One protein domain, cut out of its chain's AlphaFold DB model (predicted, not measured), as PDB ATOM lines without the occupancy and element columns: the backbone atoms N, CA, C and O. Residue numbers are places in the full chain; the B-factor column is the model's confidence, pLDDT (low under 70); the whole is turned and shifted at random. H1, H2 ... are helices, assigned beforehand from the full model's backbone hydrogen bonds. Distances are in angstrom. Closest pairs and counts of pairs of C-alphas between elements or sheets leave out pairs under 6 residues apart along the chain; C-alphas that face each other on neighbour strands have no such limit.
ATOM      1  N   SER A   3     -59.052  27.489 149.225       58.25
ATOM      2  CA  SER A   3     -59.347  28.547 150.196       58.25
ATOM      3  C   SER A   3     -59.492  28.058 151.638       58.25
ATOM      4  O   SER A   3     -59.252  28.823 152.564       58.25
ATOM      5  N   VAL A   4     -59.830  26.785 151.852       62.03
ATOM      6  CA  VAL A   4     -59.905  26.182 153.194       62.03
ATOM      7  C   VAL A   4     -58.514  26.087 153.840       62.03
ATOM      8  O   VAL A   4     -58.402  26.124 155.062       62.03
ATOM      9  N   LEU A   5     -57.445  26.050 153.036       65.00
ATOM     10  CA  LEU A   5     -56.061  26.076 153.524       65.00
ATOM     11  C   LEU A   5     -55.663  27.441 154.106       65.00
ATOM     12  O   LEU A   5     -54.662  27.530 154.805       65.00
ATOM     13  N   LEU A   6     -56.448  28.495 153.851       67.00
ATOM     14  CA  LEU A   6     -56.200  29.848 154.358       67.00
ATOM     15  C   LEU A   6     -56.804  30.082 155.758       67.00
ATOM     16  O   LEU A   6     -56.847  31.218 156.219       67.00
ATOM     17  N   GLY A   7     -57.268  29.028 156.445       61.75
ATOM     18  CA  GLY A   7     -57.500  29.028 157.898       61.75
ATOM     19  C   GLY A   7     -58.362  30.173 158.444       61.75
ATOM     20  O   GLY A   7     -58.037  30.725 159.488       61.75
ATOM     21  N   GLY A   8     -59.417  30.583 157.733       62.53
ATOM     22  CA  GLY A   8     -60.313  31.666 158.169       62.53
ATOM     23  C   GLY A   8     -59.760  33.089 158.006       62.53
ATOM     24  O   GLY A   8     -60.513  34.044 158.151       62.53
ATOM     25  N   ARG A   9     -58.492  33.245 157.605       63.59
ATOM     26  CA  ARG A   9     -57.827  34.536 157.337       63.59
ATOM     27  C   ARG A   9     -58.187  35.138 155.982       63.59
ATOM     28  O   ARG A   9     -57.639  36.158 155.598       63.59
ATOM     29  N   LEU A  10     -59.067  34.499 155.212       64.69
ATOM     30  CA  LEU A  10     -59.330  34.894 153.827       64.69
ATOM     31  C   LEU A  10     -59.888  36.327 153.720       64.69
ATOM     32  O   LEU A  10     -59.636  36.982 152.721       64.69
ATOM     33  N   GLY A  11     -60.576  36.823 154.757       65.81
ATOM     34  CA  GLY A  11     -61.025  38.219 154.850       65.81
ATOM     35  C   GLY A  11     -59.985  39.210 155.394       65.81
ATOM     36  O   GLY A  11     -60.229  40.407 155.354       65.81
ATOM     37  N   GLU A  12     -58.847  38.729 155.904       76.00
ATOM     38  CA  GLU A  12     -57.723  39.552 156.391       76.00
ATOM     39  C   GLU A  12     -56.605  39.690 155.339       76.00
ATOM     40  O   GLU A  12     -55.636  40.418 155.552       76.00
ATOM     41  N   LEU A  13     -56.704  38.961 154.224       73.88
ATOM     42  CA  LEU A  13     -55.697  38.922 153.170       73.88
ATOM     43  C   LEU A  13     -56.154  39.759 151.978       73.88
ATOM     44  O   LEU A  13     -57.125  39.414 151.309       73.88
ATOM     45  N   GLU A  14     -55.402  40.811 151.677       78.50
ATOM     46  CA  GLU A  14     -55.593  41.585 150.453       78.50
ATOM     47  C   GLU A  14     -55.035  40.809 149.246       78.50
ATOM     48  O   GLU A  14     -53.846  40.458 149.225       78.50
ATOM     49  N   PRO A  15     -55.861  40.496 148.234       74.25
ATOM     50  CA  PRO A  15     -55.393  39.835 147.027       74.25
ATOM     51  C   PRO A  15     -54.558  40.804 146.183       74.25
ATOM     52  O   PRO A  15     -55.014  41.875 145.800       74.25
ATOM     53  N   ILE A  16     -53.340  40.399 145.829       80.88
ATOM     54  CA  ILE A  16     -52.501  41.149 144.888       80.88
ATOM     55  C   ILE A  16     -52.712  40.576 143.488       80.88
ATOM     56  O   ILE A  16     -52.586  39.366 143.278       80.88
ATOM     57  N   ALA A  17     -53.019  41.447 142.525       80.44
ATOM     58  CA  ALA A  17     -53.126  41.060 141.126       80.44
ATOM     59  C   ALA A  17     -51.766  40.578 140.602       80.44
ATOM     60  O   ALA A  17     -50.733  41.224 140.793       80.44
ATOM     61  N   LEU A  18     -51.762  39.429 139.926       81.38
ATOM     62  CA  LEU A  18     -50.569  38.963 139.231       81.38
ATOM     63  C   LEU A  18     -50.343  39.831 137.980       81.38
ATOM     64  O   LEU A  18     -51.317  40.186 137.318       81.38
ATOM     65  N   PRO A  19     -49.086  40.114 137.590       85.81
ATOM     66  CA  PRO A  19     -48.786  40.897 136.385       85.81
ATOM     67  C   PRO A  19     -49.339  40.300 135.078       85.81
ATOM     68  O   PRO A  19     -49.406  40.987 134.064       85.81
ATOM     69  N   LEU A  20     -49.701  39.013 135.088       85.69
ATOM     70  CA  LEU A  20     -50.295  38.294 133.969       85.69
ATOM     71  C   LEU A  20     -51.371  37.330 134.478       85.69
ATOM     72  O   LEU A  20     -51.202  36.686 135.517       85.69
ATOM     73  N   ALA A  21     -52.451  37.183 133.708       81.00
ATOM     74  CA  ALA A  21     -53.480  36.189 133.975       81.00
ATOM     75  C   ALA A  21     -52.898  34.767 133.897       81.00
ATOM     76  O   ALA A  21     -52.368  34.347 132.869       81.00
ATOM     77  N   VAL A  22     -53.024  34.007 134.986       79.50
ATOM     78  CA  VAL A  22     -52.569  32.614 135.047       79.50
ATOM     79  C   VAL A  22     -53.762  31.685 134.871       79.50
ATOM     80  O   VAL A  22     -54.590  31.537 135.772       79.50
ATOM     81  N   THR A  23     -53.840  31.008 133.725       80.19
ATOM     82  CA  THR A  23     -54.837  29.955 133.505       80.19
ATOM     83  C   THR A  23     -54.435  28.692 134.256       80.19
ATOM     84  O   THR A  23     -53.343  28.160 134.066       80.19
ATOM     85  N   ARG A  24     -55.330  28.177 135.103       75.75
ATOM     86  CA  ARG A  24     -55.116  26.920 135.830       75.75
ATOM     87  C   ARG A  24     -55.961  25.814 135.216       75.75
ATOM     88  O   ARG A  24     -57.181  25.923 135.172       75.75
ATOM     89  N   GLN A  25     -55.314  24.733 134.794       82.38
ATOM     90  CA  GLN A  25     -55.990  23.495 134.415       82.38
ATOM     91  C   GLN A  25     -55.918  22.525 135.592       82.38
ATOM     92  O   GLN A  25     -54.837  22.084 135.977       82.38
ATOM     93  N   ILE A  26     -57.065  22.216 136.193       81.94
ATOM     94  CA  ILE A  26     -57.155  21.279 137.317       81.94
ATOM     95  C   ILE A  26     -57.852  20.019 136.818       81.94
ATOM     96  O   ILE A  26     -59.006  20.065 136.400       81.94
ATOM     97  N   SER A  27     -57.140  18.895 136.873       86.50
ATOM     98  CA  SER A  27     -57.675  17.583 136.503       86.50
ATOM     99  C   SER A  27     -58.177  16.836 137.736       86.50
ATOM    100  O   SER A  27     -57.562  16.895 138.800       86.50
ATOM    101  N   VAL A  28     -59.280  16.104 137.585       84.38
ATOM    102  CA  VAL A  28     -59.843  15.240 138.631       84.38
ATOM    103  C   VAL A  28     -59.636  13.790 138.216       84.38
ATOM    104  O   VAL A  28     -60.045  13.398 137.126       84.38
ATOM    105  N   VAL A  29     -59.014  12.996 139.086       88.50
ATOM    106  CA  VAL A  29     -58.730  11.576 138.844       88.50
ATOM    107  C   VAL A  29     -59.434  10.733 139.903       88.50
ATOM    108  O   VAL A  29     -59.419  11.071 141.085       88.50
ATOM    109  N   ALA A  30     -60.044   9.626 139.483       88.50
ATOM    110  CA  ALA A  30     -60.671   8.648 140.365       88.50
ATOM    111  C   ALA A  30     -60.289   7.224 139.942       88.50
ATOM    112  O   ALA A  30     -59.958   6.974 138.783       88.50
ATOM    113  N   ARG A  31     -60.355   6.276 140.885       92.75
ATOM    114  CA  ARG A  31     -60.171   4.849 140.582       92.75
ATOM    115  C   ARG A  31     -61.291   4.374 139.642       92.75
ATOM    116  O   ARG A  31     -62.437   4.758 139.877       92.75
ATOM    117  N   PRO A  32     -61.022   3.494 138.656       91.12
ATOM    118  CA  PRO A  32     -62.042   3.042 137.704       91.12
ATOM    119  C   PRO A  32     -63.308   2.484 138.367       91.12
ATOM    120  O   PRO A  32     -64.414   2.866 138.002       91.12
ATOM    121  N   ALA A  33     -63.159   1.671 139.418       92.50
ATOM    122  CA  ALA A  33     -64.294   1.123 140.165       92.50
ATOM    123  C   ALA A  33     -65.156   2.207 140.840       92.50
ATOM    124  O   ALA A  33     -66.368   2.051 140.962       92.50
ATOM    125  N   SER A  34     -64.553   3.325 141.253       89.62
ATOM    126  CA  SER A  34     -65.281   4.431 141.877       89.62
ATOM    127  C   SER A  34     -66.187   5.161 140.884       89.62
ATOM    128  O   SER A  34     -67.243   5.626 141.294       89.62
ATOM    129  N   LEU A  35     -65.835   5.220 139.592       87.31
ATOM    130  CA  LEU A  35     -66.630   5.899 138.553       87.31
ATOM    131  C   LEU A  35     -67.967   5.208 138.248       87.31
ATOM    132  O   LEU A  35     -68.877   5.832 137.709       87.31
ATOM    133  N   LEU A  36     -68.101   3.934 138.617       90.94
ATOM    134  CA  LEU A  36     -69.353   3.190 138.472       90.94
ATOM    135  C   LEU A  36     -70.403   3.610 139.514       90.94
ATOM    136  O   LEU A  36     -71.583   3.300 139.368       90.94
ATOM    137  N   SER A  37     -69.992   4.322 140.568       93.50
ATOM    138  CA  SER A  37     -70.893   4.792 141.617       93.50
ATOM    139  C   SER A  37     -71.643   6.058 141.200       93.50
ATOM    140  O   SER A  37     -71.047   7.039 140.747       93.50
ATOM    141  N   SER A  38     -72.954   6.092 141.458       92.25
ATOM    142  CA  SER A  38     -73.782   7.295 141.289       92.25
ATOM    143  C   SER A  38     -73.273   8.478 142.121       92.25
ATOM    144  O   SER A  38     -73.305   9.617 141.654       92.25
ATOM    145  N   ALA A  39     -72.723   8.215 143.311       90.81
ATOM    146  CA  ALA A  39     -72.133   9.240 144.165       90.81
ATOM    147  C   ALA A  39     -70.899   9.885 143.515       90.81
ATOM    148  O   ALA A  39     -70.752  11.106 143.540       90.81
ATOM    149  N   ALA A  40     -70.037   9.090 142.873       89.75
ATOM    150  CA  ALA A  40     -68.868   9.619 142.172       89.75
ATOM    151  C   ALA A  40     -69.270  10.491 140.979       89.75
ATOM    152  O   ALA A  40     -68.687  11.555 140.769       89.75
ATOM    153  N   ASN A  41     -70.313  10.094 140.248       89.38
ATOM    154  CA  ASN A  41     -70.856  10.897 139.155       89.38
ATOM    155  C   ASN A  41     -71.413  12.239 139.647       89.38
ATOM    156  O   ASN A  41     -71.121  13.270 139.039       89.38
ATOM    157  N   ALA A  42     -72.136  12.252 140.771       90.94
ATOM    158  CA  ALA A  42     -72.633  13.486 141.379       90.94
ATOM    159  C   ALA A  42     -71.485  14.431 141.781       90.94
ATOM    160  O   ALA A  42     -71.541  15.629 141.505       90.94
ATOM    161  N   VAL A  43     -70.407  13.893 142.360       89.19
ATOM    162  CA  VAL A  43     -69.210  14.677 142.706       89.19
ATOM    163  C   VAL A  43     -68.535  15.240 141.455       89.19
ATOM    164  O   VAL A  43     -68.226  16.427 141.414       89.19
ATOM    165  N   ILE A  44     -68.341  14.434 140.407       89.44
ATOM    166  CA  ILE A  44     -67.732  14.898 139.150       89.44
ATOM    167  C   ILE A  44     -68.573  16.007 138.513       89.44
ATOM    168  O   ILE A  44     -68.020  17.002 138.049       89.44
ATOM    169  N   GLN A  45     -69.899  15.871 138.508       88.19
ATOM    170  CA  GLN A  45     -70.797  16.912 138.006       88.19
ATOM    171  C   GLN A  45     -70.698  18.198 138.836       88.19
ATOM    172  O   GLN A  45     -70.598  19.284 138.265       88.19
ATOM    173  N   ALA A  46     -70.653  18.085 140.165       86.62
ATOM    174  CA  ALA A  46     -70.476  19.229 141.055       86.62
ATOM    175  C   ALA A  46     -69.126  19.937 140.843       86.62
ATOM    176  O   ALA A  46     -69.076  21.163 140.868       86.62
ATOM    177  N   LEU A  47     -68.050  19.184 140.586       84.94
ATOM    178  CA  LEU A  47     -66.712  19.726 140.319       84.94
ATOM    179  C   LEU A  47     -66.574  20.335 138.916       84.94
ATOM    180  O   LEU A  47     -65.799  21.269 138.738       84.94
ATOM    181  N   LYS A  48     -67.309  19.820 137.921       84.12
ATOM    182  CA  LYS A  48     -67.348  20.377 136.557       84.12
ATOM    183  C   LYS A  48     -68.104  21.697 136.483       84.12
ATOM    184  O   LYS A  48     -67.821  22.496 135.592       84.12
ATOM    185  N   LYS A  49     -69.088  21.914 137.362       73.62
ATOM    186  CA  LYS A  49     -69.836  23.170 137.380       73.62
ATOM    187  C   LYS A  49     -68.843  24.293 137.693       73.62
ATOM    188  O   LYS A  49     -68.225  24.239 138.758       73.62
TER     189      LYS A  49
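This is residues 3 to 49 of the 58 residues of an uncharacterized protein of Pseudomonas syringae pv. persicae (UniProt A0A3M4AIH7). Picture an open, drawn-out chain with no closed core: the longest helix, H3, folds back from the short H2 at one end, and a long stretch with no named element, residues 7 to 31, runs from H2 towards the other end, turns near Pro 19 and leads back to the small H1. Residues 3 to 27, of which 3 to 6 belong to H1, stand free. The printed part has 47 residues with three named helices, in the order H1, H2, H3, and no named strand; its class is all helix, though the helices hold 19 of the 47 residues. The whole is extended, with a radius of gyration of the C-alphas of 16.3 A, and elongated, with spans of 42 by 27 by 17 A.

Find C-alpha 38 at (-73.782, 7.295, 141.289); from there H3, residues 38 to 48, runs 15.3 A to C-alpha 48 at (-67.348, 20.377, 136.557). Before it comes H2, residues 32 to 35. H1, residues 3 to 6, begins at C-alpha 3, at (-59.347, 28.547, 150.196).

Start at H3 and look to H2: they are close but not clearly touching, and their closest C-alphas, those of Ser 34 and Ala 40, are 6.3 A apart. H1 is apart from both H2 and H3. Every O i to N i+4 pair of H3 is within hydrogen-bond range; H1 and H2 are too short for such a pair, and each has its one O i to N i+3 pair within range.

The two C-alphas farthest apart are those of Pro 19 and Leu 36, 43.0 A. The link from H2 to H3 is tight, with 2 residues, and the link from H1 to H2 is long, with 25. The printed part has no cut. Look in the B-factor column for low confidence: residues 3 to 11 of this model are under 70, and the mean pLDDT of the printed part is 80.9.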